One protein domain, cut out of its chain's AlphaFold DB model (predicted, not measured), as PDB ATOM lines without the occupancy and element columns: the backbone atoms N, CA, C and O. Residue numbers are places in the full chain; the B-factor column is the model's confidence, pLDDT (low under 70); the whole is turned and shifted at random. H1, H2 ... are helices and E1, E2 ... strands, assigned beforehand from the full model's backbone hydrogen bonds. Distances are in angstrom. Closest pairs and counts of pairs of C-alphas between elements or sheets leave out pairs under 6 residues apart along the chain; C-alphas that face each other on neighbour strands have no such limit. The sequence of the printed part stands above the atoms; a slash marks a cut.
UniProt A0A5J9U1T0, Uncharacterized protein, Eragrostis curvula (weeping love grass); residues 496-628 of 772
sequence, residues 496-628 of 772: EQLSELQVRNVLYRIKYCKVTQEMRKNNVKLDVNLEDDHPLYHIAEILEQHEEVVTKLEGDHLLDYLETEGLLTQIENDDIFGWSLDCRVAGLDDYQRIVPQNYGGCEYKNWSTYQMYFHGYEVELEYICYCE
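AT A GLANCE: This is residues 496 to 628 of the 772 residues of an uncharacterized protein of Eragrostis curvula (weeping love grass) (UniProt A0A5J9U1T0). One long helix, H1, runs through the body like a bar, with the shorter helices H2, H4 and H5 packed along one side of it and a two-strand hairpin, E1 and E2, on the other. Beyond the hairpin the chain goes on to short H7 and then to H8, which sticks out with residues 618 to 628; at the far end of H1, residues 521 to 533 stick out too, of which 521 to 523 belong to H1. The printed part has 133 residues, mostly helix, in the order H1, H2, H3, H4, H5, H6, E1, E2, H7, H8, with E1 and E2 antiparallel. It is only just compact, close to loose, with a radius of gyration of the C-alphas of 16.8 A and spans of 45 by 43 by 27 A.

IN THESE COORDINATES: Find C-alpha 496 at (-59.978, -43.617, -58.401); from there H1, residues 496 to 523, runs 40.7 A to C-alpha 523 at (-24.450, -30.549, -43.417). Next come H2, residues 535 to 545, 15.9 A long, and H3, residues 547 to 550. H4, residues 556 to 564, is 12.2 A long, and H5, residues 568 to 571, and H6, residues 574 to 577, follow it. Read on to E1, residues 579 to 581, E2, residues 594 to 596, and H7, residues 607 to 611. H8, residues 617 to 628, runs 16.5 A to C-alpha 628 at (-43.628, -10.640, -39.444).

HOW THE PARTS SIT: Start at H1, the hub. Its residues 510 to 517 touch H2, about perpendicular at 86 degrees, with the C-alphas of Cys 513 and Ala 540 closest at 4.9 A. Its residues 506 to 510 touch H5, closest at Val 506 and Ile 571, whose C-alphas are 6.5 A apart. H4 only just touches H1, with 3 pairs of C-alphas within 8 A, the closest those of Val 503 and Leu 559 at 6.9 A. H3 is close to H2 and H4 but not clearly touching, at 7.7 A and 6.8 A between closest C-alphas. H6 only just touches H2, with 3 pairs of C-alphas within 8 A, the closest those of Leu 536 and Ile 576 at 5.9 A. The closest C-alphas of H1 and E1 are those of Asn 505 and Leu 581, 6.7 A apart. In the hairpin E1 and E2, look for N 580 and O 595 at 3.0 A, within hydrogen-bond range. The closest C-alphas of E2 and H7 are those of Val 595 and Gln 611, 7.2 A apart. H7 and H8 are apart. In H1, H2, H4, H7 and H8 every O i to N i+4 pair is within hydrogen-bond range; H3, H5 and H6 are too short for such a pair.

THE WHOLE: The two C-alphas farthest apart, those of Thr 564 and Tyr 626, are 48.3 A apart. The printed part has no cut, and its long links are H1 to H2 and E1 to E2. The mean pLDDT of the printed part is 82.6; look for values under 70 at residues 523 to 533, 600 to 602 and 627.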
ATOM      1  N   GLU A 496     -61.025 -43.924 -57.415       88.69
ATOM      2  CA  GLU A 496     -59.978 -43.617 -58.401       88.69
ATOM      3  C   GLU A 496     -59.075 -42.464 -57.923       88.69
ATOM      4  O   GLU A 496     -57.861 -42.622 -57.809       88.69
ATOM      5  N   GLN A 497     -59.682 -41.354 -57.488       87.56
ATOM      6  CA  GLN A 497     -58.980 -40.208 -56.891       87.56
ATOM      7  C   GLN A 497     -58.229 -40.573 -55.602       87.56
ATOM      8  O   GLN A 497     -57.178 -40.003 -55.319       87.56
ATOM      9  N   LEU A 498     -58.742 -41.515 -54.802       88.94
ATOM     10  CA  LEU A 498     -58.038 -42.025 -53.624       88.94
ATOM     11  C   LEU A 498     -56.791 -42.840 -54.008       88.94
ATOM     12  O   LEU A 498     -55.771 -42.691 -53.339       88.94
ATOM     13  N   SER A 499     -56.840 -43.622 -55.093       88.06
ATOM     14  CA  SER A 499     -55.668 -44.330 -55.634       88.06
ATOM     15  C   SER A 499     -54.611 -43.339 -56.134       88.06
ATOM     16  O   SER A 499     -53.453 -43.403 -55.721       88.06
ATOM     17  N   GLU A 500     -55.015 -42.338 -56.929       90.50
ATOM     18  CA  GLU A 500     -54.118 -41.259 -57.377       90.50
ATOM     19  C   GLU A 500     -53.459 -40.522 -56.201       90.50
ATOM     20  O   GLU A 500     -52.258 -40.242 -56.231       90.50
ATOM     21  N   LEU A 501     -54.227 -40.208 -55.150       91.31
ATOM     22  CA  LEU A 501     -53.719 -39.548 -53.946       91.31
ATOM     23  C   LEU A 501     -52.777 -40.452 -53.133       91.31
ATOM     24  O   LEU A 501     -51.823 -39.938 -52.550       91.31
ATOM     25  N   GLN A 502     -52.985 -41.773 -53.115       90.00
ATOM     26  CA  GLN A 502     -52.077 -42.728 -52.466       90.00
ATOM     27  C   GLN A 502     -50.728 -42.798 -53.197       90.00
ATOM     28  O   GLN A 502     -49.687 -42.590 -52.567       90.00
ATOM     29  N   VAL A 503     -50.736 -42.971 -54.526       91.19
ATOM     30  CA  VAL A 503     -49.525 -42.904 -55.371       91.19
ATOM     31  C   VAL A 503     -48.799 -41.569 -55.164       91.19
ATOM     32  O   VAL A 503     -47.580 -41.531 -54.980       91.19
ATOM     33  N   ARG A 504     -49.543 -40.455 -55.128       91.50
ATOM     34  CA  ARG A 504     -48.982 -39.110 -54.937       91.50
ATOM     35  C   ARG A 504     -48.380 -38.904 -53.542       91.50
ATOM     36  O   ARG A 504     -47.310 -38.306 -53.444       91.50
ATOM     37  N   ASN A 505     -49.001 -39.434 -52.485       92.19
ATOM     38  CA  ASN A 505     -48.457 -39.413 -51.122       92.19
ATOM     39  C   ASN A 505     -47.109 -40.149 -51.049       92.19
ATOM     40  O   ASN A 505     -46.122 -39.597 -50.563       92.19
ATOM     41  N   VAL A 506     -47.049 -41.361 -51.611       92.25
ATOM     42  CA  VAL A 506     -45.827 -42.175 -51.695       92.25
ATOM     43  C   VAL A 506     -44.725 -41.434 -52.465       92.25
ATOM     44  O   VAL A 506     -43.615 -41.286 -51.953       92.25
ATOM     45  N   LEU A 507     -45.036 -40.864 -53.635       92.31
ATOM     46  CA  LEU A 507     -44.097 -40.045 -54.414       92.31
ATOM     47  C   LEU A 507     -43.593 -38.811 -53.648       92.31
ATOM     48  O   LEU A 507     -42.406 -38.482 -53.721       92.31
ATOM     49  N   TYR A 508     -44.458 -38.113 -52.909       94.00
ATOM     50  CA  TYR A 508     -44.046 -36.965 -52.100       94.00
ATOM     51  C   TYR A 508     -43.172 -37.368 -50.907       94.00
ATOM     52  O   TYR A 508     -42.202 -36.669 -50.615       94.00
ATOM     53  N   ARG A 509     -43.429 -38.513 -50.268       92.94
ATOM     54  CA  ARG A 509     -42.571 -39.047 -49.199       92.94
ATOM     55  C   ARG A 509     -41.206 -39.504 -49.709       92.94
ATOM     56  O   ARG A 509     -40.201 -39.180 -49.085       92.94
ATOM     57  N   ILE A 510     -41.138 -40.123 -50.889       91.62
ATOM     58  CA  ILE A 510     -39.865 -40.450 -51.558       91.62
ATOM     59  C   ILE A 510     -39.052 -39.174 -51.847       91.62
ATOM     60  O   ILE A 510     -37.855 -39.132 -51.563       91.62
ATOM     61  N   LYS A 511     -39.689 -38.103 -52.346       92.19
ATOM     62  CA  LYS A 511     -39.027 -36.793 -52.527       92.19
ATOM     63  C   LYS A 511     -38.553 -36.194 -51.201       92.19
ATOM     64  O   LYS A 511     -37.438 -35.682 -51.144       92.19
ATOM     65  N   TYR A 512     -39.367 -36.282 -50.146       92.75
ATOM     66  CA  TYR A 512     -39.009 -35.807 -48.808       92.75
ATOM     67  C   TYR A 512     -37.753 -36.516 -48.287       92.75
ATOM     68  O   TYR A 512     -36.788 -35.842 -47.938       92.75
ATOM     69  N   CYS A 513     -37.711 -37.855 -48.353       90.62
ATOM     70  CA  CYS A 513     -36.528 -38.652 -48.016       90.62
ATOM     71  C   CYS A 513     -35.274 -38.164 -48.755       90.62
ATOM     72  O   CYS A 513     -34.264 -37.891 -48.108       90.62
ATOM     73  N   LYS A 514     -35.341 -37.990 -50.084       89.44
ATOM     74  CA  LYS A 514     -34.201 -37.510 -50.888       89.44
ATOM     75  C   LYS A 514     -33.722 -36.125 -50.448       89.44
ATOM     76  O   LYS A 514     -32.535 -35.953 -50.195       89.44
ATOM     77  N   VAL A 515     -34.627 -35.159 -50.275       88.94
ATOM     78  CA  VAL A 515     -34.265 -33.797 -49.839       88.94
ATOM     79  C   VAL A 515     -33.678 -33.788 -48.423       88.94
ATOM     80  O   VAL A 515     -32.676 -33.117 -48.183       88.94
ATOM     81  N   THR A 516     -34.236 -34.559 -47.485       84.25
ATOM     82  CA  THR A 516     -33.678 -34.701 -46.131       84.25
ATOM     83  C   THR A 516     -32.287 -35.344 -46.160       84.25
ATOM     84  O   THR A 516     -31.384 -34.900 -45.446       84.25
ATOM     85  N   GLN A 517     -32.073 -36.344 -47.018       84.12
ATOM     86  CA  GLN A 517     -30.783 -37.014 -47.174       84.12
ATOM     87  C   GLN A 517     -29.733 -36.108 -47.846       84.12
ATOM     88  O   GLN A 517     -28.591 -36.070 -47.392       84.12
ATOM     89  N   GLU A 518     -30.108 -35.317 -48.859       85.00
ATOM     90  CA  GLU A 518     -29.259 -34.268 -49.444       85.00
ATOM     91  C   GLU A 518     -28.877 -33.208 -48.405       85.00
ATOM     92  O   GLU A 518     -27.704 -32.844 -48.292       85.00
ATOM     93  N   MET A 519     -29.836 -32.714 -47.613       80.94
ATOM     94  CA  MET A 519     -29.555 -31.770 -46.526       80.94
ATOM     95  C   MET A 519     -28.562 -32.366 -45.526       80.94
ATOM     96  O   MET A 519     -27.593 -31.696 -45.166       80.94
ATOM     97  N   ARG A 520     -28.730 -33.638 -45.136       77.44
ATOM     98  CA  ARG A 520     -27.768 -34.334 -44.272       77.44
ATOM     99  C   ARG A 520     -26.386 -34.430 -44.925       77.44
ATOM    100  O   ARG A 520     -25.420 -33.992 -44.308       77.44
ATOM    101  N   LYS A 521     -26.288 -34.912 -46.172       80.69
ATOM    102  CA  LYS A 521     -25.036 -35.039 -46.954       80.69
ATOM    103  C   LYS A 521     -24.288 -33.706 -47.113       80.69
ATOM    104  O   LYS A 521     -23.059 -33.698 -47.124       80.69
ATOM    105  N   ASN A 522     -25.001 -32.581 -47.176       79.69
ATOM    106  CA  ASN A 522     -24.406 -31.242 -47.234       79.69
ATOM    107  C   ASN A 522     -23.989 -30.684 -45.853       79.69
ATOM    108  O   ASN A 522     -23.042 -29.901 -45.773       79.69
ATOM    109  N   ASN A 523     -24.651 -31.098 -44.766       68.50
ATOM    110  CA  ASN A 523     -24.450 -30.549 -43.417       68.50
ATOM    111  C   ASN A 523     -23.401 -31.287 -42.554       68.50
ATOM    112  O   ASN A 523     -23.112 -30.821 -41.454       68.50
ATOM    113  N   VAL A 524     -22.771 -32.366 -43.049       56.72
ATOM    114  CA  VAL A 524     -21.832 -33.285 -42.333       56.72
ATOM    115  C   VAL A 524     -20.621 -32.607 -41.642       56.72
ATOM    116  O   VAL A 524     -19.830 -33.259 -40.969       56.72
ATOM    117  N   LYS A 525     -20.436 -31.288 -41.770       51.16
ATOM    118  CA  LYS A 525     -19.407 -30.535 -41.032       51.16
ATOM    119  C   LYS A 525     -19.797 -30.109 -39.614       51.16
ATOM    120  O   LYS A 525     -18.896 -29.679 -38.894       51.16
ATOM    121  N   LEU A 526     -21.069 -30.190 -39.215       44.66
ATOM    122  CA  LEU A 526     -21.504 -29.845 -37.857       44.66
ATOM    123  C   LEU A 526     -22.177 -31.032 -37.156       44.66
ATOM    124  O   LEU A 526     -23.214 -31.515 -37.596       44.66
ATOM    125  N   ASP A 527     -21.583 -31.386 -36.016       41.78
ATOM    126  CA  ASP A 527     -21.961 -32.437 -35.066       41.78
ATOM    127  C   ASP A 527     -21.837 -33.902 -35.542       41.78
ATOM    128  O   ASP A 527     -22.095 -34.262 -36.687       41.78
ATOM    129  N   VAL A 528     -21.398 -34.748 -34.608       49.22
ATOM    130  CA  VAL A 528     -21.215 -36.207 -34.727       49.22
ATOM    131  C   VAL A 528     -22.132 -36.939 -33.724       49.22
ATOM    132  O   VAL A 528     -22.136 -38.161 -33.664       49.22
ATOM    133  N   ASN A 529     -22.911 -36.195 -32.925       47.56
ATOM    134  CA  ASN A 529     -23.732 -36.708 -31.823       47.56
ATOM    135  C   ASN A 529     -25.250 -36.601 -32.075       47.56
ATOM    136  O   ASN A 529     -26.031 -36.870 -31.164       47.56
ATOM    137  N   LEU A 530     -25.689 -36.201 -33.276       52.84
ATOM    138  CA  LEU A 530     -27.096 -36.355 -33.666       52.84
ATOM    139  C   LEU A 530     -27.369 -37.841 -33.933       52.84
ATOM    140  O   LEU A 530     -26.664 -38.448 -34.736       52.84
ATOM    141  N   GLU A 531     -28.377 -38.400 -33.261       55.19
ATOM    142  CA  GLU A 531     -28.708 -39.831 -33.306       55.19
ATOM    143  C   GLU A 531     -28.915 -40.317 -34.751       55.19
ATOM    144  O   GLU A 531     -29.775 -39.818 -35.484       55.19
ATOM    145  N   ASP A 532     -28.104 -41.294 -35.163       55.94
ATOM    146  CA  ASP A 532     -28.085 -41.810 -36.539       55.94
ATOM    147  C   ASP A 532     -29.312 -42.699 -36.846       55.94
ATOM    148  O   ASP A 532     -29.717 -42.852 -37.996       55.94
ATOM    149  N   ASP A 533     -29.954 -43.213 -35.791       63.75
ATOM    150  CA  ASP A 533     -30.978 -44.266 -35.811       63.75
ATOM    151  C   ASP A 533     -32.398 -43.794 -36.206       63.75
ATOM    152  O   ASP A 533     -33.368 -44.551 -36.093       63.75
ATOM    153  N   HIS A 534     -32.584 -42.538 -36.637       78.56
ATOM    154  CA  HIS A 534     -33.922 -42.039 -36.981       78.56
ATOM    155  C   HIS A 534     -34.464 -42.741 -38.249       78.56
ATOM    156  O   HIS A 534     -33.873 -42.568 -39.322       78.56
ATOM    157  N   PRO A 535     -35.619 -43.449 -38.208       82.38
ATOM    158  CA  PRO A 535     -36.042 -44.365 -39.281       82.38
ATOM    159  C   PRO A 535     -36.137 -43.755 -40.685       82.38
ATOM    160  O   PRO A 535     -35.908 -44.442 -41.680       82.38
ATOM    161  N   LEU A 536     -36.419 -42.451 -40.778       84.81
ATOM    162  CA  LEU A 536     -36.433 -41.697 -42.037       84.81
ATOM    163  C   LEU A 536     -35.099 -41.791 -42.810       84.81
ATOM    164  O   LEU A 536     -35.119 -41.822 -44.040       84.81
ATOM    165  N   TYR A 537     -33.952 -41.858 -42.121       83.12
ATOM    166  CA  TYR A 537     -32.644 -41.979 -42.772       83.12
ATOM    167  C   TYR A 537     -32.425 -43.370 -43.369       83.12
ATOM    168  O   TYR A 537     -31.974 -43.456 -44.508       83.12
ATOM    169  N   HIS A 538     -32.819 -44.440 -42.670       84.12
ATOM    170  CA  HIS A 538     -32.758 -45.801 -43.211       84.12
ATOM    171  C   HIS A 538     -33.672 -45.965 -44.436       84.12
ATOM    172  O   HIS A 538     -33.249 -46.515 -45.449       84.12
ATOM    173  N   ILE A 539     -34.894 -45.413 -44.399       87.50
ATOM    174  CA  ILE A 539     -35.786 -45.398 -45.572       87.50
ATOM    175  C   ILE A 539     -35.139 -44.624 -46.733       87.50
ATOM    176  O   ILE A 539     -35.207 -45.073 -47.876       87.50
ATOM    177  N   ALA A 540     -34.490 -43.485 -46.469       86.94
ATOM    178  CA  ALA A 540     -33.807 -42.710 -47.505       86.94
ATOM    179  C   ALA A 540     -32.590 -43.440 -48.108       86.94
ATOM    180  O   ALA A 540     -32.394 -43.383 -49.319       86.94
ATOM    181  N   GLU A 541     -31.803 -44.150 -47.295       87.56
ATOM    182  CA  GLU A 541     -30.661 -44.959 -47.744       87.56
ATOM    183  C   GLU A 541     -31.097 -46.148 -48.615       87.56
ATOM    184  O   GLU A 541     -30.490 -46.409 -49.654       87.56
ATOM    185  N   ILE A 542     -32.189 -46.830 -48.253       87.19
ATOM    186  CA  ILE A 542     -32.756 -47.897 -49.090       87.19
ATOM    187  C   ILE A 542     -33.328 -47.309 -50.393       87.19
ATOM    188  O   ILE A 542     -33.080 -47.836 -51.475       87.19
ATOM    189  N   LEU A 543     -34.032 -46.173 -50.337       88.25
ATOM    190  CA  LEU A 543     -34.555 -45.506 -51.539       88.25
ATOM    191  C   LEU A 543     -33.462 -44.981 -52.489       88.25
ATOM    192  O   LEU A 543     -33.738 -44.827 -53.678       88.25
ATOM    193  N   GLU A 544     -32.243 -44.725 -52.005       87.25
ATOM    194  CA  GLU A 544     -31.077 -44.424 -52.849       87.25
ATOM    195  C   GLU A 544     -30.593 -45.679 -53.596       87.25
ATOM    196  O   GLU A 544     -30.388 -45.630 -54.807       87.25
ATOM    197  N   GLN A 545     -30.512 -46.832 -52.921       86.19
ATOM    198  CA  GLN A 545     -30.140 -48.112 -53.552       86.19
ATOM    199  C   GLN A 545     -31.136 -48.549 -54.642       86.19
ATOM    200  O   GLN A 545     -30.743 -49.173 -55.626       86.19
ATOM    201  N   HIS A 546     -32.415 -48.188 -54.494       85.06
ATOM    202  CA  HIS A 546     -33.487 -48.504 -55.444       85.06
ATOM    203  C   HIS A 546     -33.817 -47.336 -56.408       85.06
ATOM    204  O   HIS A 546     -34.801 -47.416 -57.153       85.06
ATOM    205  N   GLU A 547     -33.024 -46.249 -56.431       85.62
ATOM    206  CA  GLU A 547     -33.375 -45.005 -57.140       85.62
ATOM    207  C   GLU A 547     -33.663 -45.217 -58.635       85.62
ATOM    208  O   GLU A 547     -34.653 -44.685 -59.145       85.62
ATOM    209  N   GLU A 548     -32.849 -46.012 -59.339       84.62
ATOM    210  CA  GLU A 548     -33.004 -46.234 -60.784       84.62
ATOM    211  C   GLU A 548     -34.327 -46.941 -61.141       84.62
ATOM    212  O   GLU A 548     -34.851 -46.749 -62.238       84.62
ATOM    213  N   VAL A 549     -34.893 -47.733 -60.225       84.81
ATOM    214  CA  VAL A 549     -36.178 -48.419 -60.430       84.81
ATOM    215  C   VAL A 549     -37.325 -47.494 -60.030       84.81
ATOM    216  O   VAL A 549     -38.224 -47.232 -60.827       84.81
ATOM    217  N   VAL A 550     -37.246 -46.909 -58.832       85.31
ATOM    218  CA  VAL A 550     -38.254 -45.986 -58.279       85.31
ATOM    219  C   VAL A 550     -38.467 -44.742 -59.153       85.31
ATOM    220  O   VAL A 550     -39.564 -44.192 -59.167       85.31
ATOM    221  N   THR A 551     -37.463 -44.295 -59.912       82.69
ATOM    222  CA  THR A 551     -37.593 -43.143 -60.832       82.69
ATOM    223  C   THR A 551     -38.161 -43.481 -62.213       82.69
ATOM    224  O   THR A 551     -38.425 -42.562 -62.986       82.69
ATOM    225  N   LYS A 552     -38.369 -44.767 -62.529       87.19
ATOM    226  CA  LYS A 552     -38.921 -45.241 -63.814       87.19
ATOM    227  C   LYS A 552     -40.326 -45.841 -63.704       87.19
ATOM    228  O   LYS A 552     -40.923 -46.149 -64.732       87.19
ATOM    229  N   LEU A 553     -40.830 -46.052 -62.487       87.44
ATOM    230  CA  LEU A 553     -42.154 -46.620 -62.236       87.44
ATOM    231  C   LEU A 553     -43.188 -45.518 -61.984       87.44
ATOM    232  O   LEU A 553     -42.941 -44.573 -61.238       87.44
ATOM    233  N   GLU A 554     -44.369 -45.685 -62.574       85.00
ATOM    234  CA  GLU A 554     -45.506 -44.770 -62.455       85.00
ATOM    235  C   GLU A 554     -46.759 -45.523 -61.979       85.00
ATOM    236  O   GLU A 554     -46.882 -46.735 -62.175       85.00
ATOM    237  N   GLY A 555     -47.701 -44.796 -61.368       86.81
ATOM    238  CA  GLY A 555     -48.999 -45.341 -60.956       86.81
ATOM    239  C   GLY A 555     -48.894 -46.532 -60.000       86.81
ATOM    240  O   GLY A 555     -48.026 -46.579 -59.125       86.81
ATOM    241  N   ASP A 556     -49.780 -47.507 -60.192       85.38
ATOM    242  CA  ASP A 556     -49.880 -48.697 -59.341       85.38
ATOM    243  C   ASP A 556     -48.619 -49.578 -59.402       85.38
ATOM    244  O   ASP A 556     -48.258 -50.196 -58.405       85.38
ATOM    245  N   HIS A 557     -47.869 -49.565 -60.514       87.38
ATOM    246  CA  HIS A 557     -46.619 -50.327 -60.642       87.38
ATOM    247  C   HIS A 557     -45.539 -49.883 -59.644       87.38
ATOM    248  O   HIS A 557     -44.712 -50.694 -59.229       87.38
ATOM    249  N   LEU A 558     -45.551 -48.610 -59.228       90.38
ATOM    250  CA  LEU A 558     -44.690 -48.126 -58.149       90.38
ATOM    251  C   LEU A 558     -45.128 -48.686 -56.785       90.38
ATOM    252  O   LEU A 558     -44.274 -49.028 -55.968       90.38
ATOM    253  N   LEU A 559     -46.437 -48.805 -56.541       90.62
ATOM    254  CA  LEU A 559     -46.975 -49.364 -55.298       90.62
ATOM    255  C   LEU A 559     -46.700 -50.871 -55.203       90.62
ATOM    256  O   LEU A 559     -46.159 -51.312 -54.192       90.62
ATOM    257  N   ASP A 560     -46.980 -51.631 -56.267       91.56
ATOM    258  CA  ASP A 560     -46.696 -53.071 -56.362       91.56
ATOM    259  C   ASP A 560     -45.208 -53.370 -56.114       91.56
ATOM    260  O   ASP A 560     -44.860 -54.307 -55.389       91.56
ATOM    261  N   TYR A 561     -44.315 -52.550 -56.680       91.75
ATOM    262  CA  TYR A 561     -42.876 -52.676 -56.471       91.75
ATOM    263  C   TYR A 561     -42.484 -52.414 -55.012       91.75
ATOM    264  O   TYR A 561     -41.855 -53.259 -54.376       91.75
ATOM    265  N   LEU A 562     -42.908 -51.280 -54.444       91.38
ATOM    266  CA  LEU A 562     -42.593 -50.929 -53.057       91.38
ATOM    267  C   LEU A 562     -43.217 -51.904 -52.048       91.38
ATOM    268  O   LEU A 562     -42.662 -52.093 -50.969       91.38
ATOM    269  N   GLU A 563     -44.350 -52.534 -52.364       91.75
ATOM    270  CA  GLU A 563     -44.943 -53.588 -51.538       91.75
ATOM    271  C   GLU A 563     -44.154 -54.898 -51.633       91.75
ATOM    272  O   GLU A 563     -43.908 -55.531 -50.605       91.75
ATOM    273  N   THR A 564     -43.687 -55.263 -52.832       91.12
ATOM    274  CA  THR A 564     -42.840 -56.446 -53.063       91.12
ATOM    275  C   THR A 564     -41.505 -56.344 -52.318       91.12
ATOM    276  O   THR A 564     -41.078 -57.315 -51.697       91.12
ATOM    277  N   GLU A 565     -40.884 -55.161 -52.307       88.50
ATOM    278  CA  GLU A 565     -39.651 -54.871 -51.554       88.50
ATOM    279  C   GLU A 565     -39.905 -54.611 -50.046       88.50
ATOM    280  O   GLU A 565     -38.979 -54.342 -49.283       88.50
ATOM    281  N   GLY A 566     -41.162 -54.650 -49.576       88.56
ATOM    282  CA  GLY A 566     -41.518 -54.407 -48.168       88.56
ATOM    283  C   GLY A 566     -41.344 -52.955 -47.687       88.56
ATOM    284  O   GLY A 566     -41.383 -52.685 -46.481       88.56
ATOM    285  N   LEU A 567     -41.164 -52.010 -48.610       88.62
ATOM    286  CA  LEU A 567     -40.935 -50.586 -48.347       88.62
ATOM    287  C   LEU A 567     -42.236 -49.786 -48.227       88.62
ATOM    288  O   LEU A 567     -42.276 -48.815 -47.474       88.62
ATOM    289  N   LEU A 568     -43.315 -50.196 -48.908       90.50
ATOM    290  CA  LEU A 568     -44.581 -49.453 -48.935       90.50
ATOM    291  C   LEU A 568     -45.126 -49.207 -47.520       90.50
ATOM    292  O   LEU A 568     -45.381 -48.065 -47.158       90.50
ATOM    293  N   THR A 569     -45.174 -50.242 -46.675       87.81
ATOM    294  CA  THR A 569     -45.615 -50.135 -45.267       87.81
ATOM    295  C   THR A 569     -44.757 -49.170 -44.431       87.81
ATOM    296  O   THR A 569     -45.239 -48.606 -43.452       87.81
ATOM    297  N   GLN A 570     -43.486 -48.970 -44.796       87.62
ATOM    298  CA  GLN A 570     -42.578 -48.043 -44.109       87.62
ATOM    299  C   GLN A 570     -42.807 -46.602 -44.586       87.62
ATOM    300  O   GLN A 570     -42.863 -45.682 -43.775       87.62
ATOM    301  N   ILE A 571     -43.007 -46.410 -45.894       88.00
ATOM    302  CA  ILE A 571     -43.302 -45.108 -46.513       88.00
ATOM    303  C   ILE A 571     -44.712 -44.619 -46.132       88.00
ATOM    304  O   ILE A 571     -44.931 -43.427 -45.923       88.00
ATOM    305  N   GLU A 572     -45.682 -45.519 -45.984       88.00
ATOM    306  CA  GLU A 572     -47.045 -45.185 -45.552       88.00
ATOM    307  C   GLU A 572     -47.149 -44.829 -44.059       88.00
ATOM    308  O   GLU A 572     -48.156 -44.254 -43.650       88.00
ATOM    309  N   ASN A 573     -46.116 -45.078 -43.245       86.19
ATOM    310  CA  ASN A 573     -46.148 -44.765 -41.817       86.19
ATOM    311  C   ASN A 573     -45.960 -43.259 -41.529       86.19
ATOM    312  O   ASN A 573     -44.835 -42.760 -41.484       86.19
ATOM    313  N   ASP A 574     -47.071 -42.556 -41.287       78.69
ATOM    314  CA  ASP A 574     -47.136 -41.129 -40.928       78.69
ATOM    315  C   ASP A 574     -46.131 -40.711 -39.841       78.69
ATOM    316  O   ASP A 574     -45.466 -39.681 -39.989       78.69
ATOM    317  N   ASP A 575     -45.976 -41.529 -38.792       81.56
ATOM    318  CA  ASP A 575     -45.184 -41.200 -37.600       81.56
ATOM    319  C   ASP A 575     -43.697 -40.941 -37.907       81.56
ATOM    320  O   ASP A 575     -43.046 -40.189 -37.180       81.56
ATOM    321  N   ILE A 576     -43.168 -41.527 -38.991       85.31
ATOM    322  CA  ILE A 576     -41.759 -41.404 -39.414       85.31
ATOM    323  C   ILE A 576     -41.482 -40.061 -40.109       85.31
ATOM    324  O   ILE A 576     -40.352 -39.569 -40.096       85.31
ATOM    325  N   PHE A 577     -42.503 -39.461 -40.727       86.88
ATOM    326  CA  PHE A 577     -42.364 -38.248 -41.537       86.88
ATOM    327  C   PHE A 577     -42.727 -36.974 -40.765       86.88
ATOM    328  O   PHE A 577     -42.270 -35.890 -41.132       86.88
ATOM    329  N   GLY A 578     -43.544 -37.078 -39.711       87.44
ATOM    330  CA  GLY A 578     -44.044 -35.922 -38.960       87.44
ATOM    331  C   GLY A 578     -45.062 -35.078 -39.733       87.44
ATOM    332  O   GLY A 578     -45.323 -33.926 -39.367       87.44
ATOM    333  N   TRP A 579     -45.623 -35.634 -40.811       92.38
ATOM    334  CA  TRP A 579     -46.686 -35.050 -41.625       92.38
ATOM    335  C   TRP A 579     -47.390 -36.103 -42.494       92.38
ATOM    336  O   TRP A 579     -46.819 -37.138 -42.857       92.38
ATOM    337  N   SER A 580     -48.628 -35.810 -42.886       91.00
ATOM    338  CA  SER A 580     -49.389 -36.614 -43.847       91.00
ATOM    339  C   SER A 580     -50.294 -35.766 -44.741       91.00
ATOM    340  O   SER A 580     -50.329 -34.538 -44.617       91.00
ATOM    341  N   LEU A 581     -50.963 -36.413 -45.701       90.25
ATOM    342  CA  LEU A 581     -51.908 -35.770 -46.612       90.25
ATOM    343  C   LEU A 581     -53.353 -36.049 -46.198       90.25
ATOM    344  O   LEU A 581     -53.757 -37.200 -46.025       90.25
ATOM    345  N   ASP A 582     -54.162 -34.997 -46.111       87.19
ATOM    346  CA  ASP A 582     -55.592 -35.122 -45.853       87.19
ATOM    347  C   ASP A 582     -56.359 -35.530 -47.120       87.19
ATOM    348  O   ASP A 582     -56.849 -34.712 -47.905       87.19
ATOM    349  N   CYS A 583     -56.477 -36.839 -47.328       84.19
ATOM    350  CA  CYS A 583     -57.235 -37.424 -48.435       84.19
ATOM    351  C   CYS A 583     -58.757 -37.487 -48.175       84.19
ATOM    352  O   CYS A 583     -59.472 -38.144 -48.926       84.19
ATOM    353  N   ARG A 584     -59.292 -36.839 -47.125       82.69
ATOM    354  CA  ARG A 584     -60.723 -36.952 -46.760       82.69
ATOM    355  C   ARG A 584     -61.654 -36.074 -47.599       82.69
ATOM    356  O   ARG A 584     -62.847 -36.365 -47.666       82.69
ATOM    357  N   VAL A 585     -61.123 -35.018 -48.217       83.25
ATOM    358  CA  VAL A 585     -61.891 -33.955 -48.892       83.25
ATOM    359  C   VAL A 585     -61.475 -33.846 -50.365       83.25
ATOM    360  O   VAL A 585     -60.284 -33.835 -50.688       83.25
ATOM    361  N   ALA A 586     -62.443 -33.790 -51.278       80.69
ATOM    362  CA  ALA A 586     -62.210 -33.578 -52.707       80.69
ATOM    363  C   ALA A 586     -61.945 -32.095 -53.018       80.69
ATOM    364  O   ALA A 586     -62.264 -31.213 -52.228       80.69
ATOM    365  N   GLY A 587     -61.352 -31.801 -54.176       82.88
ATOM    366  CA  GLY A 587     -61.148 -30.423 -54.643       82.88
ATOM    367  C   GLY A 587     -60.036 -29.625 -53.946       82.88
ATOM    368  O   GLY A 587     -59.607 -28.626 -54.513       82.88
ATOM    369  N   LEU A 588     -59.525 -30.068 -52.790       89.31
ATOM    370  CA  LEU A 588     -58.304 -29.500 -52.199       89.31
ATOM    371  C   LEU A 588     -57.077 -29.767 -53.083       89.31
ATOM    372  O   LEU A 588     -56.912 -30.887 -53.586       89.31
ATOM    373  N   ASP A 589     -56.200 -28.772 -53.200       90.88
ATOM    374  CA  ASP A 589     -54.884 -28.900 -53.828       90.88
ATOM    375  C   ASP A 589     -53.864 -29.638 -52.929       90.88
ATOM    376  O   ASP A 589     -54.108 -29.914 -51.750       90.88
ATOM    377  N   ASP A 590     -52.706 -29.987 -53.495       92.50
ATOM    378  CA  ASP A 590     -51.678 -30.763 -52.792       92.50
ATOM    379  C   ASP A 590     -51.013 -30.001 -51.630       92.50
ATOM    380  O   ASP A 590     -50.524 -30.644 -50.706       92.50
ATOM    381  N   TYR A 591     -51.021 -28.660 -51.617       93.81
ATOM    382  CA  TYR A 591     -50.540 -27.853 -50.489       93.81
ATOM    383  C   TYR A 591     -51.567 -27.812 -49.352       93.81
ATOM    384  O   TYR A 591     -51.215 -28.009 -48.186       93.81
ATOM    385  N   GLN A 592     -52.845 -27.594 -49.673       91.75
ATOM    386  CA  GLN A 592     -53.952 -27.604 -48.712       91.75
ATOM    387  C   GLN A 592     -54.039 -28.931 -47.952       91.75
ATOM    388  O   GLN A 592     -54.379 -28.936 -46.769       91.75
ATOM    389  N   ARG A 593     -53.694 -30.044 -48.614       92.19
ATOM    390  CA  ARG A 593     -53.673 -31.391 -48.028       92.19
ATOM    391  C   ARG A 593     -52.560 -31.625 -47.012       92.19
ATOM    392  O   ARG A 593     -52.706 -32.555 -46.227       92.19
ATOM    393  N   ILE A 594     -51.474 -30.849 -47.001       93.69
ATOM    394  CA  ILE A 594     -50.345 -31.097 -46.089       93.69
ATOM    395  C   ILE A 594     -50.755 -30.769 -44.653       93.69
ATOM    396  O   ILE A 594     -51.021 -29.613 -44.309       93.69
ATOM    397  N   VAL A 595     -50.733 -31.792 -43.802       91.81
ATOM    398  CA  VAL A 595     -50.998 -31.696 -42.369       91.81
ATOM    399  C   VAL A 595     -49.720 -32.058 -41.606       91.81
ATOM    400  O   VAL A 595     -49.392 -33.238 -41.481       91.81
ATOM    401  N   PRO A 596     -48.991 -31.064 -41.064       91.94
ATOM    402  CA  PRO A 596     -48.006 -31.287 -40.014       91.94
ATOM    403  C   PRO A 596     -48.615 -32.078 -38.848       91.94
ATOM    404  O   PRO A 596     -49.648 -31.687 -38.291       91.94
ATOM    405  N   GLN A 597     -47.973 -33.187 -38.482       86.94
ATOM    406  CA  GLN A 597     -48.400 -34.036 -37.374       86.94
ATOM    407  C   GLN A 597     -48.280 -33.271 -36.051       86.94
ATOM    408  O   GLN A 597     -47.373 -32.462 -35.881       86.94
ATOM    409  N   ASN A 598     -49.206 -33.516 -35.122       83.44
ATOM    410  CA  ASN A 598     -49.235 -32.891 -33.801       83.44
ATOM    411  C   ASN A 598     -48.836 -33.922 -32.740       83.44
ATOM    412  O   ASN A 598     -49.708 -34.535 -32.114       83.44
ATOM    413  N   TYR A 599     -47.532 -34.169 -32.581       74.81
ATOM    414  CA  TYR A 599     -47.044 -35.197 -31.657       74.81
ATOM    415  C   TYR A 599     -47.549 -34.946 -30.223       74.81
ATOM    416  O   TYR A 599     -47.593 -33.813 -29.739       74.81
ATOM    417  N   GLY A 600     -48.027 -36.008 -29.564       65.94
ATOM    418  CA  GLY A 600     -48.653 -35.939 -28.233       65.94
ATOM    419  C   GLY A 600     -49.950 -35.116 -28.145       65.94
ATOM    420  O   GLY A 600     -50.477 -34.933 -27.051       65.94
ATOM    421  N   GLY A 601     -50.465 -34.592 -29.264       68.25
ATOM    422  CA  GLY A 601     -51.566 -33.625 -29.292       68.25
ATOM    423  C   GLY A 601     -51.185 -32.212 -28.820       68.25
ATOM    424  O   GLY A 601     -52.052 -31.337 -28.793       68.25
ATOM    425  N   CYS A 602     -49.919 -31.982 -28.455       66.69
ATOM    426  CA  CYS A 602     -49.442 -30.778 -27.774       66.69
ATOM    427  C   CYS A 602     -48.364 -29.990 -28.538       66.69
ATOM    428  O   CYS A 602     -47.992 -28.911 -28.082       66.69
ATOM    429  N   GLU A 603     -47.898 -30.465 -29.697       73.69
ATOM    430  CA  GLU A 603     -46.962 -29.719 -30.548       73.69
ATOM    431  C   GLU A 603     -47.568 -28.411 -31.080       73.69
ATOM    432  O   GLU A 603     -46.826 -27.453 -31.259       73.69
ATOM    433  N   TYR A 604     -48.887 -28.327 -31.302       75.69
ATOM    434  CA  TYR A 604     -49.549 -27.148 -31.884       75.69
ATOM    435  C   TYR A 604     -50.774 -26.679 -31.083       75.69
ATOM    436  O   TYR A 604     -51.737 -27.426 -30.886       75.69
ATOM    437  N   LYS A 605     -50.794 -25.398 -30.681       71.19
ATOM    438  CA  LYS A 605     -51.961 -24.777 -30.025       71.19
ATOM    439  C   LYS A 605     -53.093 -24.667 -31.047       71.19
ATOM    440  O   LYS A 605     -52.871 -24.160 -32.133       71.19
ATOM    441  N   ASN A 606     -54.307 -25.103 -30.710       70.50
ATOM    442  CA  ASN A 606     -55.484 -25.049 -31.596       70.50
ATOM    443  C   ASN A 606     -55.312 -25.784 -32.953       70.50
ATOM    444  O   ASN A 606     -55.964 -25.427 -33.932       70.50
ATOM    445  N   TRP A 607     -54.480 -26.834 -33.019       81.50
ATOM    446  CA  TRP A 607     -54.198 -27.615 -34.241       81.50
ATOM    447  C   TRP A 607     -55.443 -28.026 -35.045       81.50
ATOM    448  O   TRP A 607     -55.501 -27.830 -36.258       81.50
ATOM    449  N   SER A 608     -56.475 -28.537 -34.365       77.75
ATOM    450  CA  SER A 608     -57.743 -28.935 -34.989       77.75
ATOM    451  C   SER A 608     -58.464 -27.765 -35.663       77.75
ATOM    452  O   SER A 608     -59.053 -27.934 -36.726       77.75
ATOM    453  N   THR A 609     -58.380 -26.564 -35.086       79.12
ATOM    454  CA  THR A 609     -58.910 -25.333 -35.681       79.12
ATOM    455  C   THR A 609     -58.150 -24.951 -36.949       79.12
ATOM    456  O   THR A 609     -58.775 -24.514 -37.907       79.12
ATOM    457  N   TYR A 610     -56.828 -25.145 -36.995       78.56
ATOM    458  CA  TYR A 610     -56.028 -24.868 -38.196       78.56
ATOM    459  C   TYR A 610     -56.334 -25.859 -39.326       78.56
ATOM    460  O   TYR A 610     -56.501 -25.443 -40.472       78.56
ATOM    461  N   GLN A 611     -56.493 -27.148 -39.003       79.25
ATOM    462  CA  GLN A 611     -56.852 -28.176 -39.987       79.25
ATOM    463  C   GLN A 611     -58.227 -27.921 -40.637       79.25
ATOM    464  O   GLN A 611     -58.412 -28.236 -41.806       79.25
ATOM    465  N   MET A 612     -59.184 -27.314 -39.922       78.31
ATOM    466  CA  MET A 612     -60.541 -27.075 -40.443       78.31
ATOM    467  C   MET A 612     -60.652 -26.025 -41.560       78.31
ATOM    468  O   MET A 612     -61.675 -25.998 -42.246       78.31
ATOM    469  N   TYR A 613     -59.659 -25.147 -41.733       76.38
ATOM    470  CA  TYR A 613     -59.754 -24.039 -42.692       76.38
ATOM    471  C   TYR A 613     -59.151 -24.329 -44.071       76.38
ATOM    472  O   TYR A 613     -59.481 -23.615 -45.015       76.38
ATOM    473  N   PHE A 614     -58.274 -25.336 -44.195       73.00
ATOM    474  CA  PHE A 614     -57.568 -25.698 -45.437       73.00
ATOM    475  C   PHE A 614     -57.088 -24.488 -46.266       73.00
ATOM    476  O   PHE A 614     -57.288 -24.428 -47.479       73.00
ATOM    477  N   HIS A 615     -56.476 -23.490 -45.622       81.88
ATOM    478  CA  HIS A 615     -56.013 -22.298 -46.328       81.88
ATOM    479  C   HIS A 615     -54.995 -22.660 -47.428       81.88
ATOM    480  O   HIS A 615     -54.086 -23.476 -47.218       81.88
ATOM    481  N   GLY A 616     -55.169 -22.036 -48.596       87.25
ATOM    482  CA  GLY A 616     -54.240 -22.113 -49.722       87.25
ATOM    483  C   GLY A 616     -52.921 -21.390 -49.438       87.25
ATOM    484  O   GLY A 616     -52.811 -20.605 -48.492       87.25
ATOM    485  N   TYR A 617     -51.922 -21.665 -50.274       90.50
ATOM    486  CA  TYR A 617     -50.546 -21.195 -50.098       90.50
ATOM    487  C   TYR A 617     -50.439 -19.669 -49.972       90.50
ATOM    488  O   TYR A 617     -49.763 -19.165 -49.077       90.50
ATOM    489  N   GLU A 618     -51.151 -18.934 -50.822       87.75
ATOM    490  CA  GLU A 618     -51.120 -17.473 -50.897       87.75
ATOM    491  C   GLU A 618     -51.641 -16.826 -49.605       87.75
ATOM    492  O   GLU A 618     -51.046 -15.873 -49.107       87.75
ATOM    493  N   VAL A 619     -52.713 -17.382 -49.030       84.81
ATOM    494  CA  VAL A 619     -53.356 -16.878 -47.804       84.81
ATOM    495  C   VAL A 619     -52.471 -17.123 -46.581       84.81
ATOM    496  O   VAL A 619     -52.343 -16.259 -45.714       84.81
ATOM    497  N   GLU A 620     -51.834 -18.292 -46.500       87.62
ATOM    498  CA  GLU A 620     -50.933 -18.604 -45.387       87.62
ATOM    499  C   GLU A 620     -49.585 -17.863 -45.495       87.62
ATOM    500  O   GLU A 620     -49.017 -17.473 -44.470       87.62
ATOM    501  N   LEU A 621     -49.113 -17.586 -46.716       86.62
ATOM    502  CA  LEU A 621     -47.975 -16.702 -46.982       86.62
ATOM    503  C   LEU A 621     -48.281 -15.252 -46.569       86.62
ATOM    504  O   LEU A 621     -47.489 -14.652 -45.842       86.62
ATOM    505  N   GLU A 622     -49.433 -14.701 -46.972       82.38
ATOM    506  CA  GLU A 622     -49.869 -13.355 -46.569       82.38
ATOM    507  C   GLU A 622     -49.987 -13.241 -45.042       82.38
ATOM    508  O   GLU A 622     -49.501 -12.272 -44.454       82.38
ATOM    509  N   TYR A 623     -50.542 -14.262 -44.377       78.69
ATOM    510  CA  TYR A 623     -50.605 -14.323 -42.916       78.69
ATOM    511  C   TYR A 623     -49.215 -14.294 -42.259       78.69
ATOM    512  O   TYR A 623     -49.028 -13.582 -41.270       78.69
ATOM    513  N   ILE A 624     -48.221 -15.012 -42.799       79.56
ATOM    514  CA  ILE A 624     -46.838 -14.938 -42.299       79.56
ATOM    515  C   ILE A 624     -46.259 -13.536 -42.488       79.56
ATOM    516  O   ILE A 624     -45.723 -12.984 -41.528       79.56
ATOM    517  N   CYS A 625     -46.397 -12.931 -43.671       77.50
ATOM    518  CA  CYS A 625     -45.905 -11.574 -43.916       77.50
ATOM    519  C   CYS A 625     -46.568 -10.550 -42.980       77.50
ATOM    520  O   CYS A 625     -45.879  -9.702 -42.411       77.50
ATOM    521  N   TYR A 626     -47.879 -10.673 -42.741       75.31
ATOM    522  CA  TYR A 626     -48.597  -9.871 -41.753       75.31
ATOM    523  C   TYR A 626     -48.044 -10.076 -40.333       75.31
ATOM    524  O   TYR A 626     -47.767  -9.098 -39.635       75.31
ATOM    525  N   CYS A 627     -47.837 -11.322 -39.899       69.00
ATOM    526  CA  CYS A 627     -47.268 -11.622 -38.584       69.00
ATOM    527  C   CYS A 627     -45.834 -11.095 -38.425       69.00
ATOM    528  O   CYS A 627     -45.497 -10.588 -37.358       69.00
ATOM    529  N   GLU A 628     -44.998 -11.166 -39.460       75.94
ATOM    530  CA  GLU A 628     -43.628 -10.640 -39.444       75.94
ATOM    531  C   GLU A 628     -43.595  -9.105 -39.432       75.94
ATOM    532  O   GLU A 628     -42.832  -8.513 -38.662       75.94
TER     533      GLU A 628